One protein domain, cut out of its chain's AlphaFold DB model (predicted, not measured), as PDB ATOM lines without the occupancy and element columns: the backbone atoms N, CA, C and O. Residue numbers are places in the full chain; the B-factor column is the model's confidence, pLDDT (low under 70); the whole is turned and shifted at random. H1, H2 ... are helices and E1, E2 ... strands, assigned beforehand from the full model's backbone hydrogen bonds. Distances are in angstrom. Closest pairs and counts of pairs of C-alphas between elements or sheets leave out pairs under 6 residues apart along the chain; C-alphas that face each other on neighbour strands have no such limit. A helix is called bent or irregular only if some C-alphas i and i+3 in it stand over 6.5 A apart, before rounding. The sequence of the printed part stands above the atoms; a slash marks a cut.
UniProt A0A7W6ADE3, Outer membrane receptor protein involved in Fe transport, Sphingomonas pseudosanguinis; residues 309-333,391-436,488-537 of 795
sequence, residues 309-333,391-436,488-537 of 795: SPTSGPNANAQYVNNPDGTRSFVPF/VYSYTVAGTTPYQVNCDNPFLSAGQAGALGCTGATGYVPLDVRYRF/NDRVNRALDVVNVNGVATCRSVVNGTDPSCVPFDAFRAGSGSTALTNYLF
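AT A GLANCE: This is residues 309 to 333, 391 to 436 and 488 to 537 of the 795 residues of the protein "Outer membrane receptor protein involved in Fe transport" of Sphingomonas pseudosanguinis (UniProt A0A7W6ADE3). Three separate two-stranded pairs are set in a roughly triangular arrangement: the pair E3 and E4 lies nearest the middle, with the long, bent E4, while the small hairpins E1 and E2 and E5 and E6 make two other corners, apart from each other. H2 packs on E3, H4 packs on H2 farther out, H1 sits between E2 and one end of E4, and a long link without a named element winds from H3 to H4. The printed part has 121 residues, with four named helices and six named strands in the order E1 E2 E3 H1 E4 H2 E5 E6 H3 H4; each sheet is an antiparallel pair. The class is mixed, helices and strands, though under half of the residues are in named elements. The whole is compact, with a radius of gyration of the C-alphas of 13.4 A and a rounded outline of 34 by 31 by 30 A.

IN THESE COORDINATES: E1, residues 320 to 322, begins at C-alpha 320 (-50.544, -29.143, 13.118) and spans 6.8 A, as does E2, residues 330 to 332. E3 is residues 402 to 405, 10.4 A, and H1 is residues 413 to 419, 9.9 A. E4, residues 427 to 435, is the longest strand at 23.8 A, and bends by 58 degrees at residue 430. H2, residues 488 to 495, spans 10.6 A; E5, residues 497 to 500, 9.4 A; E6, residues 503 to 506, 9.8 A; H3, residues 507 to 510, 5.1 A. H4, residues 530 to 536, spans 9.8 A and ends at C-alpha 536 (-42.160, -11.682, 23.371).

HOW THE PARTS SIT: E3 and E4 are antiparallel, with N 404 and O 428 3.1 A apart, within hydrogen-bond range. Residues 309 to 310 pair antiparallel with residues 430 to 431 of E4. The closest C-alphas of E3 and H2 are those of Val 404 and Leu 495, 5.4 A. H2 and H4 touch at Arg 490 and Leu 536, their closest C-alphas, 5.5 A, at a steep tilt of 53 degrees, opposite ways. H2 and H3 are close but not clearly touching, with the closest C-alphas, Arg 493 and Ser 508, at 6.3 A. The closest C-alphas of H2 and E6 are those of Ala 494 and Cys 506, 5.9 A. In the hairpin E5 and E6, N 498 and O 505 are 2.9 A apart. The closest C-alphas of H1 and E2 are those of Gln 415 and Phe 330, 6.5 A; of H1 and E4, those of Leu 419 and Val 428, 6.9 A. In the hairpin E1 and E2, N 321 and O 331 are 2.9 A apart. In H1, H2 and H4 every O i to N i+4 pair is within hydrogen-bond range; H3 is too short for such a pair.

THE WHOLE: The two farthest C-alphas, those of Pro 332 and Gly 512, are 37.2 A apart. Residues 334 to 390 and 437 to 487 are not printed; the C-alphas across these cuts are 16.6 A apart, 333 to 391, and 15.9 A apart, 436 to 488. The link from H3 to H4, residues 511 to 529, is long. Mean pLDDT of the printed part is 92.0; residue 397 and residues 423 to 425 are under 70.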
ATOM      1  N   SER A 309     -46.286 -28.459  16.742       96.81
ATOM      2  CA  SER A 309     -45.765 -29.814  16.511       96.81
ATOM      3  C   SER A 309     -45.159 -30.376  17.800       96.81
ATOM      4  O   SER A 309     -44.062 -29.944  18.164       96.81
ATOM      5  N   PRO A 310     -45.801 -31.331  18.501       95.81
ATOM      6  CA  PRO A 310     -45.197 -31.966  19.671       95.81
ATOM      7  C   PRO A 310     -43.937 -32.740  19.260       95.81
ATOM      8  O   PRO A 310     -43.903 -33.368  18.203       95.81
ATOM      9  N   THR A 311     -42.886 -32.718  20.082       93.88
ATOM     10  CA  THR A 311     -41.627 -33.443  19.807       93.88
ATOM     11  C   THR A 311     -41.539 -34.785  20.543       93.88
ATOM     12  O   THR A 311     -40.518 -35.463  20.478       93.88
ATOM     13  N   SER A 312     -42.598 -35.178  21.255       92.19
ATOM     14  CA  SER A 312     -42.725 -36.455  21.967       92.19
ATOM     15  C   SER A 312     -44.184 -36.930  21.998       92.19
ATOM     16  O   SER A 312     -45.074 -36.252  21.491       92.19
ATOM     17  N   GLY A 313     -44.438 -38.078  22.630       88.81
ATOM     18  CA  GLY A 313     -45.784 -38.640  22.769       88.81
ATOM     19  C   GLY A 313     -46.297 -39.338  21.498       88.81
ATOM     20  O   GLY A 313     -45.542 -39.508  20.540       88.81
ATOM     21  N   PRO A 314     -47.575 -39.764  21.477       87.56
ATOM     22  CA  PRO A 314     -48.132 -40.585  20.395       87.56
ATOM     23  C   PRO A 314     -48.109 -39.922  19.011       87.56
ATOM     24  O   PRO A 314     -48.006 -40.618  18.007       87.56
ATOM     25  N   ASN A 315     -48.169 -38.586  18.964       93.19
ATOM     26  CA  ASN A 315     -48.188 -37.794  17.732       93.19
ATOM     27  C   ASN A 315     -46.867 -37.034  17.499       93.19
ATOM     28  O   ASN A 315     -46.868 -35.972  16.880       93.19
ATOM     29  N   ALA A 316     -45.738 -37.529  18.018       93.69
ATOM     30  CA  ALA A 316     -44.445 -36.861  17.879       93.69
ATOM     31  C   ALA A 316     -44.111 -36.531  16.409       93.69
ATOM     32  O   ALA A 316     -44.109 -37.409  15.545       93.69
ATOM     33  N   ASN A 317     -43.752 -35.273  16.147       94.00
ATOM     34  CA  ASN A 317     -43.482 -34.683  14.828       94.00
ATOM     35  C   ASN A 317     -44.704 -34.542  13.897       94.00
ATOM     36  O   ASN A 317     -44.535 -34.179  12.730       94.00
ATOM     37  N   ALA A 318     -45.927 -34.789  14.379       96.06
ATOM     38  CA  ALA A 318     -47.134 -34.453  13.633       96.06
ATOM     39  C   ALA A 318     -47.253 -32.928  13.486       96.06
ATOM     40  O   ALA A 318     -47.155 -32.179  14.458       96.06
ATOM     41  N   GLN A 319     -47.450 -32.473  12.250       96.19
ATOM     42  CA  GLN A 319     -47.470 -31.055  11.908       96.19
ATOM     43  C   GLN A 319     -48.902 -30.526  11.916       96.19
ATOM     44  O   GLN A 319     -49.681 -30.808  11.003       96.19
ATOM     45  N   TYR A 320     -49.230 -29.739  12.935       96.81
ATOM     46  CA  TYR A 320     -50.544 -29.143  13.118       96.81
ATOM     47  C   TYR A 320     -50.528 -27.628  12.935       96.81
ATOM     48  O   TYR A 320     -49.502 -26.954  13.047       96.81
ATOM     49  N   VAL A 321     -51.717 -27.094  12.702       96.56
ATOM     50  CA  VAL A 321     -52.044 -25.672  12.741       96.56
ATOM     51  C   VAL A 321     -53.336 -25.542  13.545       96.56
ATOM     52  O   VAL A 321     -54.186 -26.434  13.472       96.56
ATOM     53  N   ASN A 322     -53.516 -24.470  14.322       96.50
ATOM     54  CA  ASN A 322     -54.835 -24.222  14.914       96.50
ATOM     55  C   ASN A 322     -55.860 -23.993  13.803       96.50
ATOM     56  O   ASN A 322     -55.547 -23.363  12.789       96.50
ATOM     57  N   ASN A 323     -57.079 -24.484  13.996       95.38
ATOM     58  CA  ASN A 323     -58.115 -24.366  12.981       95.38
ATOM     59  C   ASN A 323     -58.421 -22.877  12.668       95.38
ATOM     60  O   ASN A 323     -58.762 -22.120  13.585       95.38
ATOM     61  N   PRO A 324     -58.285 -22.419  11.402       93.25
ATOM     62  CA  PRO A 324     -58.497 -21.016  11.035       93.25
ATOM     63  C   PRO A 324     -59.921 -20.496  11.277       93.25
ATOM     64  O   PRO A 324     -60.110 -19.284  11.345       93.25
ATOM     65  N   ASP A 325     -60.911 -21.383  11.434       91.88
ATOM     66  CA  ASP A 325     -62.289 -21.020  11.805       91.88
ATOM     67  C   ASP A 325     -62.432 -20.505  13.256       91.88
ATOM     68  O   ASP A 325     -63.495 -20.023  13.649       91.88
ATOM     69  N   GLY A 326     -61.360 -20.572  14.053       86.44
ATOM     70  CA  GLY A 326     -61.327 -20.119  15.441       86.44
ATOM     71  C   GLY A 326     -61.797 -21.160  16.459       86.44
ATOM     72  O   GLY A 326     -61.761 -20.875  17.660       86.44
ATOM     73  N   THR A 327     -62.189 -22.361  16.026       90.06
ATOM     74  CA  THR A 327     -62.378 -23.500  16.931       90.06
ATOM     75  C   THR A 327     -61.039 -23.895  17.559       90.06
ATOM     76  O   THR A 327     -59.986 -23.868  16.923       90.06
ATOM     77  N   ARG A 328     -61.058 -24.276  18.843       92.81
ATOM     78  CA  ARG A 328     -59.868 -24.765  19.562       92.81
ATOM     79  C   ARG A 328     -59.585 -26.230  19.226       92.81
ATOM     80  O   ARG A 328     -59.654 -27.114  20.081       92.81
ATOM     81  N   SER A 329     -59.317 -26.492  17.954       95.31
ATOM     82  CA  SER A 329     -58.877 -27.783  17.433       95.31
ATOM     83  C   SER A 329     -57.623 -27.615  16.573       95.31
ATOM     84  O   SER A 329     -57.236 -26.505  16.199       95.31
ATOM     85  N   PHE A 330     -56.970 -28.737  16.282       96.19
ATOM     86  CA  PHE A 330     -55.865 -28.792  15.336       96.19
ATOM     87  C   PHE A 330     -56.327 -29.382  14.009       96.19
ATOM     88  O   PHE A 330     -57.086 -30.350  13.972       96.19
ATOM     89  N   VAL A 331     -55.786 -28.832  12.929       96.06
ATOM     90  CA  VAL A 331     -55.884 -29.358  11.567       96.06
ATOM     91  C   VAL A 331     -54.470 -29.618  11.029       96.06
ATOM     92  O   VAL A 331     -53.520 -28.996  11.514       96.06
ATOM     93  N   PRO A 332     -54.276 -30.537  10.067       95.94
ATOM     94  CA  PRO A 332     -52.959 -30.776   9.481       95.94
ATOM     95  C   PRO A 332     -52.385 -29.519   8.811       95.94
ATOM     96  O   PRO A 332     -53.103 -28.777   8.140       95.94
ATOM     97  N   PHE A 333     -51.076 -29.302   8.950       94.88
ATOM     98  CA  PHE A 333     -50.357 -28.305   8.159       94.88
ATOM     99  C   PHE A 333     -50.369 -28.679   6.670       94.88
ATOM    100  O   PHE A 333     -50.139 -29.832   6.303       94.88
ATOM    101  N   VAL A 391     -42.877 -15.774  16.013       91.81
ATOM    102  CA  VAL A 391     -42.260 -16.770  16.904       91.81
ATOM    103  C   VAL A 391     -41.560 -17.772  16.003       91.81
ATOM    104  O   VAL A 391     -42.205 -18.427  15.174       91.81
ATOM    105  N   TYR A 392     -40.240 -17.841  16.125       89.69
ATOM    106  CA  TYR A 392     -39.418 -18.752  15.342       89.69
ATOM    107  C   TYR A 392     -39.447 -20.171  15.914       89.69
ATOM    108  O   TYR A 392     -39.804 -20.380  17.073       89.69
ATOM    109  N   SER A 393     -39.043 -21.154  15.101       91.12
ATOM    110  CA  SER A 393     -38.798 -22.506  15.617       91.12
ATOM    111  C   SER A 393     -37.776 -22.453  16.749       91.12
ATOM    112  O   SER A 393     -36.785 -21.730  16.622       91.12
ATOM    113  N   TYR A 394     -37.950 -23.262  17.796       87.75
ATOM    114  CA  TYR A 394     -36.968 -23.348  18.888       87.75
ATOM    115  C   TYR A 394     -35.538 -23.626  18.369       87.75
ATOM    116  O   TYR A 394     -34.559 -23.111  18.909       87.75
ATOM    117  N   THR A 395     -35.438 -24.347  17.242       86.56
ATOM    118  CA  THR A 395     -34.197 -24.673  16.512       86.56
ATOM    119  C   THR A 395     -33.428 -23.467  15.956       86.56
ATOM    120  O   THR A 395     -32.347 -23.632  15.389       86.56
ATOM    121  N   VAL A 396     -33.968 -22.250  16.073       76.81
ATOM    122  CA  VAL A 396     -33.272 -21.006  15.710       76.81
ATOM    123  C   VAL A 396     -32.324 -20.531  16.816       76.81
ATOM    124  O   VAL A 396     -31.306 -19.942  16.473       76.81
ATOM    125  N   ALA A 397     -32.589 -20.831  18.095       69.12
ATOM    126  CA  ALA A 397     -31.728 -20.418  19.217       69.12
ATOM    127  C   ALA A 397     -31.110 -21.589  20.011       69.12
ATOM    128  O   ALA A 397     -30.472 -21.371  21.036       69.12
ATOM    129  N   GLY A 398     -31.291 -22.842  19.578       76.19
ATOM    130  CA  GLY A 398     -30.673 -23.994  20.238       76.19
ATOM    131  C   GLY A 398     -31.297 -25.334  19.858       76.19
ATOM    132  O   GLY A 398     -31.869 -25.491  18.784       76.19
ATOM    133  N   THR A 399     -31.181 -26.316  20.752       80.31
ATOM    134  CA  THR A 399     -31.706 -27.684  20.567       80.31
ATOM    135  C   THR A 399     -32.867 -28.038  21.501       80.31
ATOM    136  O   THR A 399     -33.484 -29.084  21.314       80.31
ATOM    137  N   THR A 400     -33.189 -27.184  22.476       89.81
ATOM    138  CA  THR A 400     -34.241 -27.414  23.482       89.81
ATOM    139  C   THR A 400     -35.618 -26.991  22.951       89.81
ATOM    140  O   THR A 400     -35.788 -25.805  22.665       89.81
ATOM    141  N   PRO A 401     -36.610 -27.901  22.839       93.75
ATOM    142  CA  PRO A 401     -37.978 -27.551  22.449       93.75
ATOM    143  C   PRO A 401     -38.655 -26.597  23.433       93.75
ATOM    144  O   PRO A 401     -38.337 -26.603  24.629       93.75
ATOM    145  N   TYR A 402     -39.644 -25.840  22.954       96.06
ATOM    146  CA  TYR A 402     -40.528 -25.100  23.851       96.06
ATOM    147  C   TYR A 402     -41.337 -26.070  24.717       96.06
ATOM    148  O   TYR A 402     -41.552 -27.217  24.329       96.06
ATOM    149  N   GLN A 403     -41.792 -25.617  25.883       94.94
ATOM    150  CA  GLN A 403     -42.614 -26.417  26.793       94.94
ATOM    151  C   GLN A 403     -44.003 -25.792  26.953       94.94
ATOM    152  O   GLN A 403     -44.123 -24.575  27.080       94.94
ATOM    153  N   VAL A 404     -45.044 -26.626  27.004       95.75
ATOM    154  CA  VAL A 404     -46.384 -26.237  27.474       95.75
ATOM    155  C   VAL A 404     -46.794 -27.128  28.638       95.75
ATOM    156  O   VAL A 404     -46.531 -28.330  28.627       95.75
ATOM    157  N   ASN A 405     -47.438 -26.545  29.640       95.50
ATOM    158  CA  ASN A 405     -48.017 -27.257  30.770       95.50
ATOM    159  C   ASN A 405     -49.372 -27.898  30.399       95.50
ATOM    160  O   ASN A 405     -50.162 -27.325  29.650       95.50
ATOM    161  N   CYS A 406     -49.673 -29.088  30.916       93.62
ATOM    162  CA  CYS A 406     -50.904 -29.811  30.570       93.62
ATOM    163  C   CYS A 406     -52.167 -29.296  31.288       93.62
ATOM    164  O   CYS A 406     -53.274 -29.609  30.857       93.62
ATOM    165  N   ASP A 407     -52.017 -28.473  32.330       92.81
ATOM    166  CA  ASP A 407     -53.073 -27.670  32.965       92.81
ATOM    167  C   ASP A 407     -53.326 -26.318  32.260       92.81
ATOM    168  O   ASP A 407     -54.044 -25.473  32.799       92.81
ATOM    169  N   ASN A 408     -52.759 -26.081  31.066       95.31
ATOM    170  CA  ASN A 408     -52.879 -24.794  30.381       95.31
ATOM    171  C   ASN A 408     -54.344 -24.473  29.993       95.31
ATOM    172  O   ASN A 408     -54.928 -25.190  29.175       95.31
ATOM    173  N   PRO A 409     -54.942 -23.369  30.497       95.25
ATOM    174  CA  PRO A 409     -56.353 -23.032  30.278       95.25
ATOM    175  C   PRO A 409     -56.685 -22.599  28.837       95.25
ATOM    176  O   PRO A 409     -57.851 -22.355  28.503       95.25
ATOM    177  N   PHE A 410     -55.683 -22.473  27.966       95.44
ATOM    178  CA  PHE A 410     -55.881 -22.229  26.542       95.44
ATOM    179  C   PHE A 410     -56.104 -23.512  25.729       95.44
ATOM    180  O   PHE A 410     -56.787 -23.455  24.707       95.44
ATOM    181  N   LEU A 411     -55.623 -24.670  26.193       94.81
ATOM    182  CA  LEU A 411     -55.828 -25.948  25.505       94.81
ATOM    183  C   LEU A 411     -57.282 -26.426  25.619       94.81
ATOM    184  O   LEU A 411     -57.871 -26.441  26.700       94.81
ATOM    185  N   SER A 412     -57.858 -26.900  24.511       94.94
ATOM    186  CA  SER A 412     -59.028 -27.782  24.579       94.94
ATOM    187  C   SER A 412     -58.621 -29.212  24.952       94.94
ATOM    188  O   SER A 412     -57.479 -29.622  24.740       94.94
ATOM    189  N   ALA A 413     -59.574 -30.020  25.430       92.56
ATOM    190  CA  ALA A 413     -59.336 -31.443  25.696       92.56
ATOM    191  C   ALA A 413     -58.828 -32.204  24.450       92.56
ATOM    192  O   ALA A 413     -57.970 -33.079  24.564       92.56
ATOM    193  N   GLY A 414     -59.307 -31.836  23.254       93.12
ATOM    194  CA  GLY A 414     -58.844 -32.416  21.989       93.12
ATOM    195  C   GLY A 414     -57.405 -32.020  21.645       93.12
ATOM    196  O   GLY A 414     -56.619 -32.872  21.239       93.12
ATOM    197  N   GLN A 415     -57.032 -30.755  21.860       95.38
ATOM    198  CA  GLN A 415     -55.658 -30.283  21.651       95.38
ATOM    199  C   GLN A 415     -54.688 -30.897  22.667       95.38
ATOM    200  O   GLN A 415     -53.634 -31.387  22.272       95.38
ATOM    201  N   ALA A 416     -55.058 -30.958  23.950       93.69
ATOM    202  CA  ALA A 416     -54.261 -31.620  24.983       93.69
ATOM    203  C   ALA A 416     -54.038 -33.113  24.664       93.69
ATOM    204  O   ALA A 416     -52.912 -33.605  24.756       93.69
ATOM    205  N   GLY A 417     -55.080 -33.819  24.209       92.38
ATOM    206  CA  GLY A 417     -54.969 -35.201  23.734       92.38
ATOM    207  C   GLY A 417     -54.054 -35.344  22.514       92.38
ATOM    208  O   GLY A 417     -53.202 -36.230  22.485       92.38
ATOM    209  N   ALA A 418     -54.159 -34.438  21.536       93.31
ATOM    210  CA  ALA A 418     -53.303 -34.433  20.348       93.31
ATOM    211  C   ALA A 418     -51.823 -34.141  20.666       93.31
ATOM    212  O   ALA A 418     -50.943 -34.734  20.044       93.31
ATOM    213  N   LEU A 419     -51.538 -33.298  21.664       93.62
ATOM    214  CA  LEU A 419     -50.185 -33.068  22.189       93.62
ATOM    215  C   LEU A 419     -49.647 -34.242  23.027       93.62
ATOM    216  O   LEU A 419     -48.449 -34.303  23.286       93.62
ATOM    217  N   GLY A 420     -50.502 -35.184  23.436       90.50
ATOM    218  CA  GLY A 420     -50.114 -36.326  24.264       90.50
ATOM    219  C   GLY A 420     -50.024 -36.017  25.762       90.50
ATOM    220  O   GLY A 420     -49.256 -36.672  26.462       90.50
ATOM    221  N   CYS A 421     -50.787 -35.043  26.268       89.50
ATOM    222  CA  CYS A 421     -50.825 -34.724  27.696       89.50
ATOM    223  C   CYS A 421     -51.381 -35.881  28.544       89.50
ATOM    224  O   CYS A 421     -52.568 -36.202  28.491       89.50
ATOM    225  N   THR A 422     -50.531 -36.471  29.386       71.44
ATOM    226  CA  THR A 422     -50.894 -37.543  30.327       71.44
ATOM    227  C   THR A 422     -51.139 -36.989  31.734       71.44
ATOM    228  O   THR A 422     -50.286 -37.092  32.615       71.44
ATOM    229  N   GLY A 423     -52.320 -36.404  31.948       68.50
ATOM    230  CA  GLY A 423     -52.735 -35.830  33.235       68.50
ATOM    231  C   GLY A 423     -52.403 -34.342  33.406       68.50
ATOM    232  O   GLY A 423     -51.732 -33.734  32.576       68.50
ATOM    233  N   ALA A 424     -52.908 -33.743  34.487       67.56
ATOM    234  CA  ALA A 424     -52.943 -32.286  34.660       67.56
ATOM    235  C   ALA A 424     -51.594 -31.631  35.023       67.56
ATOM    236  O   ALA A 424     -51.447 -30.430  34.856       67.56
ATOM    237  N   THR A 425     -50.605 -32.376  35.523       64.62
ATOM    238  CA  THR A 425     -49.376 -31.802  36.118       64.62
ATOM    239  C   THR A 425     -48.101 -32.073  35.308       64.62
ATOM    240  O   THR A 425     -47.001 -32.019  35.855       64.62
ATOM    241  N   GLY A 426     -48.234 -32.425  34.026       84.31
ATOM    242  CA  GLY A 426     -47.112 -32.674  33.114       84.31
ATOM    243  C   GLY A 426     -46.761 -31.473  32.227       84.31
ATOM    244  O   GLY A 426     -47.540 -30.528  32.116       84.31
ATOM    245  N   TYR A 427     -45.614 -31.554  31.551       92.81
ATOM    246  CA  TYR A 427     -45.249 -30.674  30.438       92.81
ATOM    247  C   TYR A 427     -45.077 -31.495  29.160       92.81
ATOM    248  O   TYR A 427     -44.583 -32.623  29.211       92.81
ATOM    249  N   VAL A 428     -45.450 -30.918  28.018       94.06
ATOM    250  CA  VAL A 428     -45.171 -31.471  26.689       94.06
ATOM    251  C   VAL A 428     -44.125 -30.599  25.988       94.06
ATOM    252  O   VAL A 428     -44.336 -29.387  25.880       94.06
ATOM    253  N   PRO A 429     -43.033 -31.188  25.465       95.44
ATOM    254  CA  PRO A 429     -42.105 -30.496  24.586       95.44
ATOM    255  C   PRO A 429     -42.696 -30.386  23.171       95.44
ATOM    256  O   PRO A 429     -43.195 -31.363  22.602       95.44
ATOM    257  N   LEU A 430     -42.636 -29.194  22.582       95.75
ATOM    258  CA  LEU A 430     -43.171 -28.910  21.253       95.75
ATOM    259  C   LEU A 430     -42.393 -27.814  20.516       95.75
ATOM    260  O   LEU A 430     -41.656 -27.020  21.101       95.75
ATOM    261  N   ASP A 431     -42.616 -27.744  19.210       95.94
ATOM    262  CA  ASP A 431     -42.351 -26.555  18.411       95.94
ATOM    263  C   ASP A 431     -43.644 -25.741  18.254       95.94
ATOM    264  O   ASP A 431     -44.703 -26.293  17.941       95.94
ATOM    265  N   VAL A 432     -43.541 -24.425  18.442       94.94
ATOM    266  CA  VAL A 432     -44.606 -23.446  18.197       94.94
ATOM    267  C   VAL A 432     -44.035 -22.404  17.258       94.94
ATOM    268  O   VAL A 432     -42.987 -21.823  17.535       94.94
ATOM    269  N   ARG A 433     -44.724 -22.142  16.150       94.62
ATOM    270  CA  ARG A 433     -44.334 -21.093  15.204       94.62
ATOM    271  C   ARG A 433     -45.543 -20.233  14.906       94.62
ATOM    272  O   ARG A 433     -46.601 -20.747  14.559       94.62
ATOM    273  N   TYR A 434     -45.389 -18.924  15.022       92.88
ATOM    274  CA  TYR A 434     -46.503 -17.987  14.894       92.88
ATOM    275  C   TYR A 434     -46.099 -16.801  14.033       92.88
ATOM    276  O   TYR A 434     -44.934 -16.410  14.037       92.88
ATOM    277  N   ARG A 435     -47.059 -16.207  13.325       90.31
ATOM    278  CA  ARG A 435     -46.898 -14.930  12.628       90.31
ATOM    279  C   ARG A 435     -47.978 -13.962  13.099       90.31
ATOM    280  O   ARG A 435     -49.164 -14.270  13.018       90.31
ATOM    281  N   PHE A 436     -47.557 -12.811  13.609       90.06
ATOM    282  CA  PHE A 436     -48.444 -11.809  14.194       90.06
ATOM    283  C   PHE A 436     -48.770 -10.709  13.183       90.06
ATOM    284  O   PHE A 436     -48.150  -9.646  13.167       90.06
ATOM    285  N   ASN A 488     -36.667 -16.695  23.142       88.06
ATOM    286  CA  ASN A 488     -37.136 -18.061  23.424       88.06
ATOM    287  C   ASN A 488     -37.544 -18.283  24.891       88.06
ATOM    288  O   ASN A 488     -38.549 -18.944  25.149       88.06
ATOM    289  N   ASP A 489     -36.836 -17.686  25.851       89.62
ATOM    290  CA  ASP A 489     -37.197 -17.795  27.270       89.62
ATOM    291  C   ASP A 489     -38.520 -17.087  27.592       89.62
ATOM    292  O   ASP A 489     -39.294 -17.564  28.422       89.62
ATOM    293  N   ARG A 490     -38.813 -15.968  26.913       92.81
ATOM    294  CA  ARG A 490     -40.096 -15.264  27.046       92.81
ATOM    295  C   ARG A 490     -41.227 -16.046  26.386       92.81
ATOM    296  O   ARG A 490     -42.307 -16.109  26.964       92.81
ATOM    297  N   VAL A 491     -40.970 -16.687  25.241       94.62
ATOM    298  CA  VAL A 491     -41.914 -17.619  24.596       94.62
ATOM    299  C   VAL A 491     -42.246 -18.774  25.545       94.62
ATOM    300  O   VAL A 491     -43.421 -19.007  25.805       94.62
ATOM    301  N   ASN A 492     -41.244 -19.427  26.145       94.69
ATOM    302  CA  ASN A 492     -41.461 -20.485  27.140       94.69
ATOM    303  C   ASN A 492     -42.283 -20.004  28.347       94.69
ATOM    304  O   ASN A 492     -43.272 -20.641  28.703       94.69
ATOM    305  N   ARG A 493     -41.937 -18.856  28.948       95.88
ATOM    306  CA  ARG A 493     -42.712 -18.297  30.074       95.88
ATOM    307  C   ARG A 493     -44.150 -17.933  29.692       95.88
ATOM    308  O   ARG A 493     -45.039 -18.077  30.521       95.88
ATOM    309  N   ALA A 494     -44.383 -17.490  28.456       97.12
ATOM    310  CA  ALA A 494     -45.719 -17.175  27.954       97.12
ATOM    311  C   ALA A 494     -46.562 -18.417  27.613       97.12
ATOM    312  O   ALA A 494     -47.784 -18.299  27.534       97.12
ATOM    313  N   LEU A 495     -45.931 -19.580  27.402       97.00
ATOM    314  CA  LEU A 495     -46.594 -20.869  27.170       97.00
ATOM    315  C   LEU A 495     -46.893 -21.638  28.470       97.00
ATOM    316  O   LEU A 495     -47.822 -22.444  28.475       97.00
ATOM    317  N   ASP A 496     -46.171 -21.381  29.566       96.81
ATOM    318  CA  ASP A 496     -46.495 -21.914  30.900       96.81
ATOM    319  C   ASP A 496     -47.550 -21.040  31.601       96.81
ATOM    320  O   ASP A 496     -47.241 -20.069  32.302       96.81
ATOM    321  N   VAL A 497     -48.823 -21.368  31.376       97.31
ATOM    322  CA  VAL A 497     -49.978 -20.557  31.790       97.31
ATOM    323  C   VAL A 497     -50.883 -21.360  32.707       97.31
ATOM    324  O   VAL A 497     -51.326 -22.451  32.362       97.31
ATOM    325  N   VAL A 498     -51.220 -20.791  33.859       95.75
ATOM    326  CA  VAL A 498     -52.138 -21.371  34.846       95.75
ATOM    327  C   VAL A 498     -53.424 -20.564  34.947       95.75
ATOM    328  O   VAL A 498     -53.461 -19.372  34.645       95.75
ATOM    329  N   ASN A 499     -54.489 -21.209  35.415       95.38
ATOM    330  CA  ASN A 499     -55.704 -20.517  35.821       95.38
ATOM    331  C   ASN A 499     -55.569 -20.018  37.271       95.38
ATOM    332  O   ASN A 499     -55.463 -20.823  38.193       95.38
ATOM    333  N   VAL A 500     -55.611 -18.701  37.473       95.50
ATOM    334  CA  VAL A 500     -55.659 -18.062  38.795       95.50
ATOM    335  C   VAL A 500     -57.002 -17.353  38.926       95.50
ATOM    336  O   VAL A 500     -57.244 -16.347  38.266       95.50
ATOM    337  N   ASN A 501     -57.894 -17.878  39.770       93.81
ATOM    338  CA  ASN A 501     -59.219 -17.299  40.043       93.81
ATOM    339  C   ASN A 501     -60.076 -17.015  38.785       93.81
ATOM    340  O   ASN A 501     -60.835 -16.050  38.750       93.81
ATOM    341  N   GLY A 502     -59.955 -17.844  37.742       92.44
ATOM    342  CA  GLY A 502     -60.644 -17.672  36.455       92.44
ATOM    343  C   GLY A 502     -59.834 -16.918  35.393       92.44
ATOM    344  O   GLY A 502     -60.279 -16.829  34.250       92.44
ATOM    345  N   VAL A 503     -58.650 -16.396  35.733       95.31
ATOM    346  CA  VAL A 503     -57.790 -15.610  34.838       95.31
ATOM    347  C   VAL A 503     -56.562 -16.418  34.419       95.31
ATOM    348  O   VAL A 503     -55.757 -16.844  35.249       95.31
ATOM    349  N   ALA A 504     -56.384 -16.591  33.108       96.50
ATOM    350  CA  ALA A 504     -55.178 -17.183  32.541       96.50
ATOM    351  C   ALA A 504     -53.968 -16.269  32.812       96.50
ATOM    352  O   ALA A 504     -53.948 -15.119  32.379       96.50
ATOM    353  N   THR A 505     -52.980 -16.779  33.545       97.19
ATOM    354  CA  THR A 505     -51.835 -16.026  34.084       97.19
ATOM    355  C   THR A 505     -50.552 -16.826  33.855       97.19
ATOM    356  O   THR A 505     -50.552 -18.031  34.105       97.19
ATOM    357  N   CYS A 506     -49.446 -16.210  33.409       98.06
ATOM    358  CA  CYS A 506     -48.176 -16.943  33.304       98.06
ATOM    359  C   CYS A 506     -47.758 -17.449  34.690       98.06
ATOM    360  O   CYS A 506     -47.783 -16.682  35.659       98.06
ATOM    361  N   ARG A 507     -47.273 -18.689  34.804       96.38
ATOM    362  CA  ARG A 507     -46.766 -19.219  36.082       96.38
ATOM    363  C   ARG A 507     -45.612 -18.375  36.640       96.38
ATOM    364  O   ARG A 507     -45.476 -18.254  37.856       96.38
ATOM    365  N   SER A 508     -44.846 -17.721  35.759       96.94
ATOM    366  CA  SER A 508     -43.770 -16.784  36.114       96.94
ATOM    367  C   SER A 508     -44.239 -15.520  36.847       96.94
ATOM    368  O   SER A 508     -43.468 -14.931  37.598       96.94
ATOM    369  N   VAL A 509     -45.492 -15.098  36.646       97.50
ATOM    370  CA  VAL A 509     -46.099 -13.990  37.399       97.50
ATOM    371  C   VAL A 509     -46.487 -14.482  38.793       97.50
ATOM    372  O   VAL A 509     -46.190 -13.824  39.784       97.50
ATOM    373  N   VAL A 510     -47.085 -15.676  38.877       95.94
ATOM    374  CA  VAL A 510     -47.561 -16.276  40.138       95.94
ATOM    375  C   VAL A 510     -46.415 -16.570  41.109       95.94
ATOM    376  O   VAL A 510     -46.555 -16.350  42.309       95.94
ATOM    377  N   ASN A 511     -45.274 -17.045  40.603       95.25
ATOM    378  CA  ASN A 511     -44.081 -17.330  41.408       95.25
ATOM    379  C   ASN A 511     -43.100 -16.140  41.516       95.25
ATOM    380  O   ASN A 511     -42.039 -16.284  42.121       95.25
ATOM    381  N   GLY A 512     -43.427 -14.991  40.913       95.12
ATOM    382  CA  GLY A 512     -42.615 -13.771  40.934       95.12
ATOM    383  C   GLY A 512     -41.333 -13.779  40.087       95.12
ATOM    384  O   GLY A 512     -40.599 -12.795  40.131       95.12
ATOM    385  N   THR A 513     -41.035 -14.836  39.320       96.12
ATOM    386  CA  THR A 513     -39.798 -14.916  38.509       96.12
ATOM    387  C   THR A 513     -39.794 -13.997  37.285       96.12
ATOM    388  O   THR A 513     -38.734 -13.524  36.885       96.12
ATOM    389  N   ASP A 514     -40.961 -13.718  36.702       95.94
ATOM    390  CA  ASP A 514     -41.138 -12.679  35.685       95.94
ATOM    391  C   ASP A 514     -42.550 -12.080  35.803       95.94
ATOM    392  O   ASP A 514     -43.495 -12.599  35.189       95.94
ATOM    393  N   PRO A 515     -42.699 -10.991  36.585       95.50
ATOM    394  CA  PRO A 515     -43.962 -10.271  36.746       95.50
ATOM    395  C   PRO A 515     -44.454  -9.567  35.473       95.50
ATOM    396  O   PRO A 515     -45.583  -9.088  35.454       95.50
ATOM    397  N   SER A 516     -43.623  -9.470  34.426       94.88
ATOM    398  CA  SER A 516     -43.963  -8.793  33.167       94.88
ATOM    399  C   SER A 516     -44.551  -9.726  32.103       94.88
ATOM    400  O   SER A 516     -44.947  -9.262  31.033       94.88
ATOM    401  N   CYS A 517     -44.617 -11.033  32.380       96.38
ATOM    402  CA  CYS A 517     -45.058 -12.016  31.402       96.38
ATOM    403  C   CYS A 517     -46.521 -11.844  30.987       96.38
ATOM    404  O   CYS A 517     -47.436 -11.810  31.812       96.38
ATOM    405  N   VAL A 518     -46.727 -11.812  29.669       96.25
ATOM    406  CA  VAL A 518     -48.046 -11.802  29.037       96.25
ATOM    407  C   VAL A 518     -48.357 -13.214  28.522       96.25
ATOM    408  O   VAL A 518     -47.582 -13.725  27.711       96.25
ATOM    409  N   PRO A 519     -49.470 -13.848  28.945       97.31
ATOM    410  CA  PRO A 519     -49.853 -15.184  28.488       97.31
ATOM    411  C   PRO A 519     -50.036 -15.270  26.969       97.31
ATOM    412  O   PRO A 519     -50.638 -14.384  26.356       97.31
ATOM    413  N   PHE A 520     -49.577 -16.367  26.364       96.62
ATOM    414  CA  PHE A 520     -49.707 -16.637  24.933       96.62
ATOM    415  C   PHE A 520     -50.689 -17.788  24.680       96.62
ATOM    416  O   PHE A 520     -50.357 -18.955  24.880       96.62
ATOM    417  N   ASP A 521     -51.887 -17.472  24.171       94.94
ATOM    418  CA  ASP A 521     -52.812 -18.471  23.611       94.94
ATOM    419  C   ASP A 521     -52.310 -18.935  22.229       94.94
ATOM    420  O   ASP A 521     -52.850 -18.612  21.172       94.94
ATOM    421  N   ALA A 522     -51.224 -19.710  22.230       95.25
ATOM    422  CA  ALA A 522     -50.666 -20.329  21.029       95.25
ATOM    423  C   ALA A 522     -51.591 -21.393  20.399       95.25
ATOM    424  O   ALA A 522     -51.267 -21.928  19.338       95.25
ATOM    425  N   PHE A 523     -52.731 -21.692  21.034       95.06
ATOM    426  CA  PHE A 523     -53.654 -22.780  20.699       95.06
ATOM    427  C   PHE A 523     -54.960 -22.276  20.063       95.06
ATOM    428  O   PHE A 523     -55.956 -22.999  19.963       95.06
ATOM    429  N   ARG A 524     -54.943 -21.032  19.579       92.94
ATOM    430  CA  ARG A 524     -56.013 -20.407  18.804       92.94
ATOM    431  C   ARG A 524     -55.434 -19.657  17.603       92.94
ATOM    432  O   ARG A 524     -54.356 -19.066  17.684       92.94
ATOM    433  N   ALA A 525     -56.170 -19.637  16.494       92.06
ATOM    434  CA  ALA A 525     -55.831 -18.813  15.337       92.06
ATOM    435  C   ALA A 525     -55.992 -17.303  15.627       92.06
ATOM    436  O   ALA A 525     -56.951 -16.889  16.280       92.06
ATOM    437  N   GLY A 526     -55.064 -16.474  15.134       85.56
ATOM    438  CA  GLY A 526     -55.102 -15.012  15.284       85.56
ATOM    439  C   GLY A 526     -54.766 -14.453  16.678       85.56
ATOM    440  O   GLY A 526     -55.085 -13.299  16.951       85.56
ATOM    441  N   SER A 527     -54.120 -15.216  17.565       83.38
ATOM    442  CA  SER A 527     -53.825 -14.828  18.957       83.38
ATOM    443  C   SER A 527     -52.635 -13.856  19.123       83.38
ATOM    444  O   SER A 527     -51.729 -14.067  19.933       83.38
ATOM    445  N   GLY A 528     -52.623 -12.766  18.354       84.00
ATOM    446  CA  GLY A 528     -51.663 -11.672  18.503       84.00
ATOM    447  C   GLY A 528     -52.249 -10.480  19.260       84.00
ATOM    448  O   GLY A 528     -53.301  -9.968  18.889       84.00
ATOM    449  N   SER A 529     -51.537  -9.975  20.270       88.94
ATOM    450  CA  SER A 529     -51.819  -8.669  20.880       88.94
ATOM    451  C   SER A 529     -50.554  -7.814  20.953       88.94
ATOM    452  O   SER A 529     -49.431  -8.329  20.942       88.94
ATOM    453  N   THR A 530     -50.711  -6.494  21.035       89.00
ATOM    454  CA  THR A 530     -49.565  -5.578  21.153       89.00
ATOM    455  C   THR A 530     -48.841  -5.756  22.488       89.00
ATOM    456  O   THR A 530     -47.616  -5.750  22.512       89.00
ATOM    457  N   ALA A 531     -49.567  -6.032  23.578       91.00
ATOM    458  CA  ALA A 531     -48.960  -6.375  24.865       91.00
ATOM    459  C   ALA A 531     -48.129  -7.668  24.775       91.00
ATOM    460  O   ALA A 531     -46.964  -7.678  25.164       91.00
ATOM    461  N   LEU A 532     -48.689  -8.731  24.183       92.31
ATOM    462  CA  LEU A 532     -47.974  -9.996  24.002       92.31
ATOM    463  C   LEU A 532     -46.739  -9.818  23.117       92.31
ATOM    464  O   LEU A 532     -45.663 -10.293  23.463       92.31
ATOM    465  N   THR A 533     -46.862  -9.127  21.984       91.12
ATOM    466  CA  THR A 533     -45.723  -8.959  21.070       91.12
ATOM    467  C   THR A 533     -44.682  -7.947  21.551       91.12
ATOM    468  O   THR A 533     -43.543  -8.041  21.119       91.12
ATOM    469  N   ASN A 534     -44.998  -7.042  22.478       89.81
ATOM    470  CA  ASN A 534     -43.977  -6.233  23.161       89.81
ATOM    471  C   ASN A 534     -43.340  -6.978  24.351       89.81
ATOM    472  O   ASN A 534     -42.232  -6.652  24.761       89.81
ATOM    473  N   TYR A 535     -44.001  -8.005  24.895       91.62
ATOM    474  CA  TYR A 535     -43.351  -8.926  25.824       91.62
ATOM    475  C   TYR A 535     -42.438  -9.913  25.080       91.62
ATOM    476  O   TYR A 535     -41.258  -9.996  25.401       91.62
ATOM    477  N   LEU A 536     -42.927 -10.634  24.065       91.75
ATOM    478  CA  LEU A 536     -42.160 -11.682  23.371       91.75
ATOM    479  C   LEU A 536     -40.919 -11.167  22.621       91.75
ATOM    480  O   LEU A 536     -39.955 -11.916  22.464       91.75
ATOM    481  N   PHE A 537     -40.936  -9.917  22.160       88.12
ATOM    482  CA  PHE A 537     -39.861  -9.273  21.406       88.12
ATOM    483  C   PHE A 537     -39.324  -8.112  22.247       88.12
ATOM    484  O   PHE A 537     -40.113  -7.362  22.812       88.12
TER     485      PHE A 537